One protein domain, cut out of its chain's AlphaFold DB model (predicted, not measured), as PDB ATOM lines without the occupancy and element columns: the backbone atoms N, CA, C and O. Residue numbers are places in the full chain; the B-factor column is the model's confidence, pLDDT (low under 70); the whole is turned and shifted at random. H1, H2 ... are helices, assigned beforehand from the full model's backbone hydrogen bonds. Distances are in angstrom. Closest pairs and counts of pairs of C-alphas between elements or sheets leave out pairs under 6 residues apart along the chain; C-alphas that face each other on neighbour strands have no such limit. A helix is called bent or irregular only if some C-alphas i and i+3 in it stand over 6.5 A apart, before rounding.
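What this domain is: This is residues 103 to 182 of the 323 residues of an uncharacterized protein of Candidatus Poribacteria bacterium (UniProt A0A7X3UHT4). H5, the longest helix, packs on H1 at one end of a set of crossed helices; H1 and H2 make the middle, and the short helix H3 lies at the other end. H4 crosses H2 on one side of that middle, and its residues 154 to 157 reach H1. The printed part has 80 residues with five named helices, H1 to H5 in order along the chain, and no named strand; the class is all helix. It is compact, with a radius of gyration of the C-alphas of 13.0 A and spans of 40 by 27 by 18 A.

Where its parts are: H5 is residues 166 to 182, 22.5 A from first to last C-alpha, and ends at C-alpha 182 at (23.543, -56.696, -9.492). It is irregular: C-alphas 168 and 171 are 7.5 A apart. H1 is residues 103 to 113, 15.2 A long, and begins at C-alpha 103 at (20.747, -49.138, -31.392). H2 is residues 118 to 128, also 15.2 A long. H4 is residues 143 to 157, 20.8 A long, beginning at C-alpha 143 at (35.849, -35.419, -32.237); it too is irregular, with C-alphas 153 and 156 7.3 A apart. H3 is residues 130 to 135, 8.8 A long.

How they stand to each other: H5 touches H1, with the closest C-alphas, those of Ala 113 and Arg 177, 4.9 A apart. They run the same way at a steep tilt of 51 degrees. H1 and H2 are the hub, touching three other helices each. These two touch each other, opposite ways at a steep tilt of 51 degrees, closest at the C-alphas of His 111 and Ala 121, 5.5 A. H4 touches H2 at a steep tilt of 60 degrees, opposite ways, closest at the C-alphas of Ala 119 and Val 151, 5.9 A. H4 touches H1 with residues 154 to 157 alone, about perpendicular at 74 degrees; the closest C-alphas, those of Val 109 and Leu 157, are 6.1 A apart. H3 and H2 touch only at the corner by their link, closest at the C-alphas of Ile 126 and Met 132, 4.8 A. H3 and H4 are close but not clearly touching, with the C-alphas of Leu 135 and Leu 146 closest at 7.4 A. H5 is apart from H2 and H3, and only just apart from H4, closest 8.2 A. In H1, H2 and H3 every O i to N i+4 pair is within hydrogen-bond range; in H4 it is 9 of 11 and in H5 11 of 13.

The domain as a whole: The two C-alphas farthest apart, those of Asp 139 and Gln 182, are 42.1 A apart. The printed part has no cut. The links H1 to H2 and H2 to H3 are tight, those from H3 to H4 and H4 to H5 are short, and no link is long. The mean pLDDT of the printed part is 84.0; residues 138 to 140 and 181 to 182 are under 70.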
ATOM      1  N   GLU A 103      19.629 -48.495 -32.091       86.12
ATOM      2  CA  GLU A 103      20.747 -49.138 -31.392       86.12
ATOM      3  C   GLU A 103      21.673 -48.102 -30.741       86.12
ATOM      4  O   GLU A 103      22.003 -48.212 -29.560       86.12
ATOM      5  N   HIS A 104      22.023 -47.027 -31.460       88.56
ATOM      6  CA  HIS A 104      22.815 -45.932 -30.889       88.56
ATOM      7  C   HIS A 104      22.099 -45.267 -29.704       88.56
ATOM      8  O   HIS A 104      22.735 -44.902 -28.714       88.56
ATOM      9  N   ARG A 105      20.772 -45.103 -29.788       91.75
ATOM     10  CA  ARG A 105      19.971 -44.524 -28.698       91.75
ATOM     11  C   ARG A 105      19.922 -45.458 -27.491       91.75
ATOM     12  O   ARG A 105      20.064 -44.979 -26.370       91.75
ATOM     13  N   GLU A 106      19.779 -46.763 -27.704       93.06
ATOM     14  CA  GLU A 106      19.805 -47.760 -26.630       93.06
ATOM     15  C   GLU A 106      21.142 -47.784 -25.891       93.06
ATOM     16  O   GLU A 106      21.143 -47.811 -24.663       93.06
ATOM     17  N   VAL A 107      22.272 -47.691 -26.601       91.06
ATOM     18  CA  VAL A 107      23.606 -47.604 -25.976       91.06
ATOM     19  C   VAL A 107      23.683 -46.411 -25.016       91.06
ATOM     20  O   VAL A 107      24.080 -46.562 -23.860       91.06
ATOM     21  N   ILE A 108      23.224 -45.230 -25.446       92.69
ATOM     22  CA  ILE A 108      23.178 -44.044 -24.575       92.69
ATOM     23  C   ILE A 108      22.285 -44.275 -23.354       92.69
ATOM     24  O   ILE A 108      22.661 -43.913 -22.237       92.69
ATOM     25  N   VAL A 109      21.118 -44.891 -23.544       90.69
ATOM     26  CA  VAL A 109      20.191 -45.208 -22.449       90.69
ATOM     27  C   VAL A 109      20.826 -46.163 -21.441       90.69
ATOM     28  O   VAL A 109      20.720 -45.923 -20.236       90.69
ATOM     29  N   ARG A 110      21.528 -47.204 -21.906       88.88
ATOM     30  CA  ARG A 110      22.236 -48.155 -21.038       88.88
ATOM     31  C   ARG A 110      23.328 -47.462 -20.222       88.88
ATOM     32  O   ARG A 110      23.391 -47.620 -19.005       88.88
ATOM     33  N   HIS A 111      24.128 -46.594 -20.839       88.00
ATOM     34  CA  HIS A 111      25.126 -45.809 -20.105       88.00
ATOM     35  C   HIS A 111      24.501 -44.858 -19.075       88.00
ATOM     36  O   HIS A 111      25.013 -44.727 -17.963       88.00
ATOM     37  N   HIS A 112      23.357 -44.245 -19.387       82.50
ATOM     38  CA  HIS A 112      22.603 -43.466 -18.405       82.50
ATOM     39  C   HIS A 112      22.078 -44.318 -17.246       82.50
ATOM     40  O   HIS A 112      22.098 -43.859 -16.103       82.50
ATOM     41  N   ALA A 113      21.645 -45.556 -17.496       76.44
ATOM     42  CA  ALA A 113      21.270 -46.499 -16.441       76.44
ATOM     43  C   ALA A 113      22.450 -46.837 -15.518       76.44
ATOM     44  O   ALA A 113      22.270 -46.964 -14.306       76.44
ATOM     45  N   ARG A 114      23.672 -46.866 -16.060       78.44
ATOM     46  CA  ARG A 114      24.926 -47.008 -15.300       78.44
ATOM     47  C   ARG A 114      25.389 -45.723 -14.597       78.44
ATOM     48  O   ARG A 114      26.372 -45.745 -13.871       78.44
ATOM     49  N   GLY A 115      24.667 -44.611 -14.754       74.31
ATOM     50  CA  GLY A 115      24.937 -43.349 -14.056       74.31
ATOM     51  C   GLY A 115      25.847 -42.367 -14.799       74.31
ATOM     52  O   GLY A 115      26.159 -41.316 -14.243       74.31
ATOM     53  N   LEU A 116      26.231 -42.654 -16.046       80.31
ATOM     54  CA  LEU A 116      27.050 -41.740 -16.844       80.31
ATOM     55  C   LEU A 116      26.258 -40.482 -17.235       80.31
ATOM     56  O   LEU A 116      25.046 -40.516 -17.503       80.31
ATOM     57  N   SER A 117      26.962 -39.355 -17.329       85.00
ATOM     58  CA  SER A 117      26.462 -38.143 -17.977       85.00
ATOM     59  C   SER A 117      26.311 -38.349 -19.489       85.00
ATOM     60  O   SER A 117      26.900 -39.250 -20.081       85.00
ATOM     61  N   THR A 118      25.541 -37.487 -20.162       85.50
ATOM     62  CA  THR A 118      25.343 -37.603 -21.622       85.50
ATOM     63  C   THR A 118      26.659 -37.392 -22.367       85.50
ATOM     64  O   THR A 118      26.898 -38.025 -23.387       85.50
ATOM     65  N   ALA A 119      27.531 -36.526 -21.846       85.69
ATOM     66  CA  ALA A 119      28.839 -36.272 -22.431       85.69
ATOM     67  C   ALA A 119      29.759 -37.498 -22.353       85.69
ATOM     68  O   ALA A 119      30.473 -37.766 -23.317       85.69
ATOM     69  N   GLU A 120      29.727 -38.231 -21.239       84.19
ATOM     70  CA  GLU A 120      30.486 -39.476 -21.061       84.19
ATOM     71  C   GLU A 120      29.900 -40.600 -21.917       84.19
ATOM     72  O   GLU A 120      30.633 -41.232 -22.665       84.19
ATOM     73  N   ALA A 121      28.575 -40.781 -21.906       89.25
ATOM     74  CA  ALA A 121      27.903 -41.791 -22.723       89.25
ATOM     75  C   ALA A 121      28.167 -41.600 -24.229       89.25
ATOM     76  O   ALA A 121      28.411 -42.563 -24.950       89.25
ATOM     77  N   VAL A 122      28.159 -40.351 -24.712       91.81
ATOM     78  CA  VAL A 122      28.513 -40.023 -26.102       91.81
ATOM     79  C   VAL A 122      29.983 -40.313 -26.389       91.81
ATOM     80  O   VAL A 122      30.313 -40.757 -27.485       91.81
ATOM     81  N   GLU A 123      30.877 -40.060 -25.435       90.69
ATOM     82  CA  GLU A 123      32.295 -40.367 -25.606       90.69
ATOM     83  C   GLU A 123      32.539 -41.874 -25.711       90.69
ATOM     84  O   GLU A 123      33.278 -42.295 -26.600       90.69
ATOM     85  N   THR A 124      31.850 -42.674 -24.897       89.38
ATOM     86  CA  THR A 124      31.864 -44.137 -24.996       89.38
ATOM     87  C   THR A 124      31.287 -44.615 -26.327       89.38
ATOM     88  O   THR A 124      31.941 -45.381 -27.027       89.38
ATOM     89  N   LEU A 125      30.145 -44.073 -26.763       89.31
ATOM     90  CA  LEU A 125      29.557 -44.396 -28.069       89.31
ATOM     91  C   LEU A 125      30.530 -44.104 -29.225       89.31
ATOM     92  O   LEU A 125      30.692 -44.935 -30.116       89.31
ATOM     93  N   ILE A 126      31.211 -42.952 -29.207       88.88
ATOM     94  CA  ILE A 126      32.245 -42.623 -30.202       88.88
ATOM     95  C   ILE A 126      33.425 -43.597 -30.115       88.88
ATOM     96  O   ILE A 126      34.006 -43.936 -31.137       88.88
ATOM     97  N   ALA A 127      33.806 -44.033 -28.915       86.19
ATOM     98  CA  ALA A 127      34.933 -44.936 -28.702       86.19
ATOM     99  C   ALA A 127      34.627 -46.409 -29.014       86.19
ATOM    100  O   ALA A 127      35.562 -47.191 -29.187       86.19
ATOM    101  N   GLU A 128      33.363 -46.803 -29.123       83.25
ATOM    102  CA  GLU A 128      32.968 -48.198 -29.344       83.25
ATOM    103  C   GLU A 128      32.436 -48.434 -30.760       83.25
ATOM    104  O   GLU A 128      32.737 -49.458 -31.365       83.25
ATOM    105  N   ASN A 129      31.740 -47.457 -31.342       83.81
ATOM    106  CA  ASN A 129      31.115 -47.596 -32.651       83.81
ATOM    107  C   ASN A 129      32.057 -47.177 -33.804       83.81
ATOM    108  O   ASN A 129      32.581 -46.062 -33.822       83.81
ATOM    109  N   SER A 130      32.258 -48.065 -34.785       79.25
ATOM    110  CA  SER A 130      33.138 -47.871 -35.955       79.25
ATOM    111  C   SER A 130      32.787 -46.623 -36.773       79.25
ATOM    112  O   SER A 130      33.671 -45.817 -37.074       79.25
ATOM    113  N   ILE A 131      31.501 -46.416 -37.065       75.00
ATOM    114  CA  ILE A 131      30.985 -45.236 -37.776       75.00
ATOM    115  C   ILE A 131      31.308 -43.957 -37.000       75.00
ATOM    116  O   ILE A 131      31.837 -42.992 -37.555       75.00
ATOM    117  N   MET A 132      31.003 -43.933 -35.702       82.25
ATOM    118  CA  MET A 132      31.203 -42.741 -34.877       82.25
ATOM    119  C   MET A 132      32.693 -42.416 -34.723       82.25
ATOM    120  O   MET A 132      33.061 -41.240 -34.763       82.25
ATOM    121  N   LYS A 133      33.567 -43.433 -34.644       81.75
ATOM    122  CA  LYS A 133      35.028 -43.252 -34.722       81.75
ATOM    123  C   LYS A 133      35.441 -42.594 -36.024       81.75
ATOM    124  O   LYS A 133      36.240 -41.660 -35.998       81.75
ATOM    125  N   ARG A 134      34.910 -43.072 -37.150       77.12
ATOM    126  CA  ARG A 134      35.255 -42.545 -38.470       77.12
ATOM    127  C   ARG A 134      34.820 -41.086 -38.615       77.12
ATOM    128  O   ARG A 134      35.630 -40.260 -39.029       77.12
ATOM    129  N   LEU A 135      33.603 -40.750 -38.182       76.25
ATOM    130  CA  LEU A 135      33.090 -39.373 -38.163       76.25
ATOM    131  C   LEU A 135      33.890 -38.448 -37.227       76.25
ATOM    132  O   LEU A 135      33.997 -37.246 -37.484       76.25
ATOM    133  N   ALA A 136      34.464 -38.990 -36.148       81.06
ATOM    134  CA  ALA A 136      35.266 -38.237 -35.184       81.06
ATOM    135  C   ALA A 136      36.660 -37.842 -35.705       81.06
ATOM    136  O   ALA A 136      37.336 -37.030 -35.064       81.06
ATOM    137  N   GLN A 137      37.107 -38.391 -36.837       77.19
ATOM    138  CA  GLN A 137      38.391 -38.030 -37.434       77.19
ATOM    139  C   GLN A 137      38.378 -36.584 -37.968       77.19
ATOM    140  O   GLN A 137      37.325 -36.009 -38.254       77.19
ATOM    141  N   LEU A 138      39.558 -35.956 -38.033       65.62
ATOM    142  CA  LEU A 138      39.719 -34.528 -38.370       65.62
ATOM    143  C   LEU A 138      39.371 -34.199 -39.827       65.62
ATOM    144  O   LEU A 138      38.953 -33.076 -40.130       65.62
ATOM    145  N   ASP A 139      39.576 -35.172 -40.708       60.88
ATOM    146  CA  ASP A 139      39.238 -35.133 -42.128       60.88
ATOM    147  C   ASP A 139      37.722 -35.239 -42.374       60.88
ATOM    148  O   ASP A 139      37.255 -34.814 -43.423       60.88
ATOM    149  N   ALA A 140      36.958 -35.716 -41.385       67.94
ATOM    150  CA  ALA A 140      35.500 -35.677 -41.358       67.94
ATOM    151  C   ALA A 140      34.998 -34.478 -40.516       67.94
ATOM    152  O   ALA A 140      35.224 -33.310 -40.853       67.94
ATOM    153  N   ILE A 141      34.305 -34.739 -39.402       74.62
ATOM    154  CA  ILE A 141      33.672 -33.700 -38.566       74.62
ATOM    155  C   ILE A 141      34.600 -33.238 -37.438       74.62
ATOM    156  O   ILE A 141      34.580 -32.066 -37.049       74.62
ATOM    157  N   GLY A 142      35.420 -34.150 -36.917       77.50
ATOM    158  CA  GLY A 142      36.283 -33.929 -35.764       77.50
ATOM    159  C   GLY A 142      35.598 -34.222 -34.425       77.50
ATOM    160  O   GLY A 142      34.463 -33.813 -34.166       77.50
ATOM    161  N   LYS A 143      36.335 -34.894 -33.528       83.44
ATOM    162  CA  LYS A 143      35.849 -35.419 -32.237       83.44
ATOM    163  C   LYS A 143      35.095 -34.385 -31.398       83.44
ATOM    164  O   LYS A 143      34.020 -34.685 -30.887       83.44
ATOM    165  N   LYS A 144      35.635 -33.168 -31.260       85.69
ATOM    166  CA  LYS A 144      35.029 -32.113 -30.428       85.69
ATOM    167  C   LYS A 144      33.645 -31.707 -30.948       85.69
ATOM    168  O   LYS A 144      32.673 -31.764 -30.201       85.69
ATOM    169  N   LYS A 145      33.558 -31.361 -32.235       84.00
ATOM    170  CA  LYS A 145      32.313 -30.905 -32.867       84.00
ATOM    171  C   LYS A 145      31.278 -32.030 -32.936       84.00
ATOM    172  O   LYS A 145      30.107 -31.797 -32.655       84.00
ATOM    173  N   LEU A 146      31.714 -33.261 -33.218       84.31
ATOM    174  CA  LEU A 146      30.845 -34.437 -33.180       84.31
ATOM    175  C   LEU A 146      30.259 -34.671 -31.778       84.31
ATOM    176  O   LEU A 146      29.053 -34.875 -31.651       84.31
ATOM    177  N   LYS A 147      31.081 -34.586 -30.722       89.44
ATOM    178  CA  LYS A 147      30.629 -34.736 -29.328       89.44
ATOM    179  C   LYS A 147      29.580 -33.685 -28.964       89.44
ATOM    180  O   LYS A 147      28.524 -34.043 -28.452       89.44
ATOM    181  N   GLU A 148      29.832 -32.412 -29.263       89.06
ATOM    182  CA  GLU A 148      28.886 -31.312 -29.010       89.06
ATOM    183  C   GLU A 148      27.535 -31.547 -29.713       89.06
ATOM    184  O   GLU A 148      26.471 -31.442 -29.092       89.06
ATOM    185  N   LEU A 149      27.572 -31.955 -30.987       86.81
ATOM    186  CA  LEU A 149      26.377 -32.274 -31.768       86.81
ATOM    187  C   LEU A 149      25.594 -33.450 -31.177       86.81
ATOM    188  O   LEU A 149      24.383 -33.341 -30.982       86.81
ATOM    189  N   LEU A 150      26.266 -34.561 -30.874       89.19
ATOM    190  CA  LEU A 150      25.626 -35.762 -30.340       89.19
ATOM    191  C   LEU A 150      25.041 -35.517 -28.944       89.19
ATOM    192  O   LEU A 150      23.905 -35.912 -28.697       89.19
ATOM    193  N   VAL A 151      25.744 -34.799 -28.062       90.31
ATOM    194  CA  VAL A 151      25.224 -34.442 -26.729       90.31
ATOM    195  C   VAL A 151      23.939 -33.629 -26.847       90.31
ATOM    196  O   VAL A 151      22.941 -33.966 -26.207       90.31
ATOM    197  N   SER A 152      23.921 -32.602 -27.705       89.06
ATOM    198  CA  SER A 152      22.717 -31.786 -27.907       89.06
ATOM    199  C   SER A 152      21.527 -32.626 -28.386       89.06
ATOM    200  O   SER A 152      20.404 -32.448 -27.912       89.06
ATOM    201  N   ARG A 153      21.784 -33.604 -29.264       87.56
ATOM    202  CA  ARG A 153      20.759 -34.440 -29.897       87.56
ATOM    203  C   ARG A 153      20.306 -35.617 -29.045       87.56
ATOM    204  O   ARG A 153      19.201 -36.083 -29.270       87.56
ATOM    205  N   LEU A 154      21.122 -36.107 -28.113       90.56
ATOM    206  CA  LEU A 154      20.860 -37.333 -27.344       90.56
ATOM    207  C   LEU A 154      20.535 -37.060 -25.870       90.56
ATOM    208  O   LEU A 154      20.092 -37.962 -25.171       90.56
ATOM    209  N   SER A 155      20.674 -35.817 -25.402       89.81
ATOM    210  CA  SER A 155      20.380 -35.412 -24.016       89.81
ATOM    211  C   SER A 155      18.965 -35.754 -23.530       89.81
ATOM    212  O   SER A 155      18.773 -36.034 -22.347       89.81
ATOM    213  N   TYR A 156      17.980 -35.792 -24.431       90.81
ATOM    214  CA  TYR A 156      16.598 -36.174 -24.113       90.81
ATOM    215  C   TYR A 156      16.438 -37.654 -23.718       90.81
ATOM    216  O   TYR A 156      15.390 -38.043 -23.211       90.81
ATOM    217  N   LEU A 157      17.462 -38.483 -23.946       90.94
ATOM    218  CA  LEU A 157      17.493 -39.894 -23.548       90.94
ATOM    219  C   LEU A 157      17.897 -40.088 -22.081       90.94
ATOM    220  O   LEU A 157      18.050 -41.219 -21.626       90.94
ATOM    221  N   LYS A 158      18.078 -39.004 -21.323       86.00
ATOM    222  CA  LYS A 158      18.268 -39.091 -19.880       86.00
ATOM    223  C   LYS A 158      16.899 -39.191 -19.182       86.00
ATOM    224  O   LYS A 158      16.047 -38.320 -19.411       86.00
ATOM    225  N   PRO A 159      16.682 -40.191 -18.308       79.31
ATOM    226  CA  PRO A 159      15.461 -40.280 -17.512       79.31
ATOM    227  C   PRO A 159      15.231 -39.017 -16.678       79.31
ATOM    228  O   PRO A 159      16.181 -38.403 -16.186       79.31
ATOM    229  N   GLY A 160      13.965 -38.625 -16.529       75.88
ATOM    230  CA  GLY A 160      13.569 -37.409 -15.808       75.88
ATOM    231  C   GLY A 160      13.645 -36.120 -16.634       75.88
ATOM    232  O   GLY A 160      13.254 -35.061 -16.149       75.88
ATOM    233  N   THR A 161      14.101 -36.179 -17.890       81.00
ATOM    234  CA  THR A 161      13.959 -35.048 -18.819       81.00
ATOM    235  C   THR A 161      12.541 -34.987 -19.391       81.00
ATOM    236  O   THR A 161      11.896 -36.011 -19.602       81.00
ATOM    237  N   ALA A 162      12.052 -33.781 -19.706       78.75
ATOM    238  CA  ALA A 162      10.680 -33.566 -20.189       78.75
ATOM    239  C   ALA A 162      10.331 -34.310 -21.496       78.75
ATOM    240  O   ALA A 162       9.160 -34.463 -21.826       78.75
ATOM    241  N   ARG A 163      11.341 -34.738 -22.264       86.38
ATOM    242  CA  ARG A 163      11.188 -35.428 -23.555       86.38
ATOM    243  C   ARG A 163      11.614 -36.898 -23.504       86.38
ATOM    244  O   ARG A 163      11.781 -37.499 -24.562       86.38
ATOM    245  N   TRP A 164      11.801 -37.463 -22.310       89.69
ATOM    246  CA  TRP A 164      12.193 -38.858 -22.132       89.69
ATOM    247  C   TRP A 164      11.173 -39.809 -22.794       89.69
ATOM    248  O   TRP A 164      10.007 -39.833 -22.391       89.69
ATOM    249  N   PRO A 165      11.565 -40.598 -23.811       90.50
ATOM    250  CA  PRO A 165      10.662 -41.512 -24.511       90.50
ATOM    251  C   PRO A 165      10.467 -42.818 -23.719       90.50
ATOM    252  O   PRO A 165      10.885 -43.898 -24.140       90.50
ATOM    253  N   GLU A 166       9.797 -42.720 -22.570       88.12
ATOM    254  CA  GLU A 166       9.610 -43.823 -21.617       88.12
ATOM    255  C   GLU A 166       9.023 -45.087 -22.256       88.12
ATOM    256  O   GLU A 166       9.521 -46.185 -22.027       88.12
ATOM    257  N   LYS A 167       8.030 -44.942 -23.140       90.62
ATOM    258  CA  LYS A 167       7.403 -46.080 -23.835       90.62
ATOM    259  C   LYS A 167       8.372 -46.886 -24.703       90.62
ATOM    260  O   LYS A 167       8.107 -48.053 -24.959       90.62
ATOM    261  N   LYS A 168       9.444 -46.259 -25.199       92.50
ATOM    262  CA  LYS A 168      10.384 -46.885 -26.134       92.50
ATOM    263  C   LYS A 168      11.618 -47.436 -25.426       92.50
ATOM    264  O   LYS A 168      12.022 -48.552 -25.714       92.50
ATOM    265  N   TYR A 169      12.192 -46.677 -24.492       94.38
ATOM    266  CA  TYR A 169      13.464 -47.041 -23.850       94.38
ATOM    267  C   TYR A 169      13.368 -47.270 -22.334       94.38
ATOM    268  O   TYR A 169      14.377 -47.575 -21.701       94.38
ATOM    269  N   GLY A 170      12.177 -47.157 -21.737       85.12
ATOM    270  CA  GLY A 170      11.965 -47.386 -20.303       85.12
ATOM    271  C   GLY A 170      12.359 -48.794 -19.860       85.12
ATOM    272  O   GLY A 170      13.072 -48.940 -18.870       85.12
ATOM    273  N   ALA A 171      11.973 -49.816 -20.630       91.81
ATOM    274  CA  ALA A 171      12.325 -51.207 -20.341       91.81
ATOM    275  C   ALA A 171      13.845 -51.442 -20.399       91.81
ATOM    276  O   ALA A 171      14.412 -51.972 -19.448       91.81
ATOM    277  N   VAL A 172      14.509 -50.955 -21.457       91.56
ATOM    278  CA  VAL A 172      15.972 -51.050 -21.629       91.56
ATOM    279  C   VAL A 172      16.705 -50.396 -20.457       91.56
ATOM    280  O   VAL A 172      17.663 -50.952 -19.926       91.56
ATOM    281  N   TRP A 173      16.236 -49.225 -20.015       89.19
ATOM    282  CA  TRP A 173      16.827 -48.532 -18.874       89.19
ATOM    283  C   TRP A 173      16.676 -49.322 -17.567       89.19
ATOM    284  O   TRP A 173      17.637 -49.444 -16.807       89.19
ATOM    285  N   GLN A 174      15.484 -49.862 -17.294       82.44
ATOM    286  CA  GLN A 174      15.212 -50.628 -16.074       82.44
ATOM    287  C   GLN A 174      16.015 -51.930 -16.017       82.44
ATOM    288  O   GLN A 174      16.572 -52.260 -14.967       82.44
ATOM    289  N   GLU A 175      16.091 -52.650 -17.136       90.25
ATOM    290  CA  GLU A 175      16.869 -53.881 -17.262       90.25
ATOM    291  C   GLU A 175      18.352 -53.624 -16.986       90.25
ATOM    292  O   GLU A 175      18.930 -54.241 -16.089       90.25
ATOM    293  N   GLU A 176      18.945 -52.641 -17.665       84.50
ATOM    294  CA  GLU A 176      20.352 -52.291 -17.478       84.50
ATOM    295  C   GLU A 176      20.634 -51.796 -16.054       84.50
ATOM    296  O   GLU A 176      21.650 -52.147 -15.456       84.50
ATOM    297  N   ARG A 177      19.723 -51.013 -15.459       79.31
ATOM    298  CA  ARG A 177      19.877 -50.534 -14.078       79.31
ATOM    299  C   ARG A 177      19.885 -51.692 -13.085       79.31
ATOM    300  O   ARG A 177      20.655 -51.666 -12.121       79.31
ATOM    301  N   LYS A 178      19.035 -52.696 -13.307       76.06
ATOM    302  CA  LYS A 178      18.983 -53.916 -12.498       76.06
ATOM    303  C   LYS A 178      20.272 -54.723 -12.652       76.06
ATOM    304  O   LYS A 178      20.854 -55.080 -11.632       76.06
ATOM    305  N   LEU A 179      20.736 -54.941 -13.884       75.25
ATOM    306  CA  LEU A 179      22.000 -55.630 -14.166       75.25
ATOM    307  C   LEU A 179      23.182 -54.921 -13.507       75.25
ATOM    308  O   LEU A 179      23.915 -55.541 -12.749       75.25
ATOM    309  N   TYR A 180      23.313 -53.609 -13.690       75.19
ATOM    310  CA  TYR A 180      24.403 -52.831 -13.103       75.19
ATOM    311  C   TYR A 180      24.381 -52.848 -11.568       75.19
ATOM    312  O   TYR A 180      25.416 -52.958 -10.918       75.19
ATOM    313  N   THR A 181      23.193 -52.791 -10.963       66.00
ATOM    314  CA  THR A 181      23.050 -52.882  -9.500       66.00
ATOM    315  C   THR A 181      23.425 -54.280  -8.998       66.00
ATOM    316  O   THR A 181      24.056 -54.404  -7.948       66.00
ATOM    317  N   GLN A 182      23.096 -55.329  -9.761       66.81
ATOM    318  CA  GLN A 182      23.543 -56.696  -9.492       66.81
ATOM    319  C   GLN A 182      25.065 -56.839  -9.652       66.81
ATOM    320  O   GLN A 182      25.702 -57.410  -8.772       66.81
TER     321      GLN A 182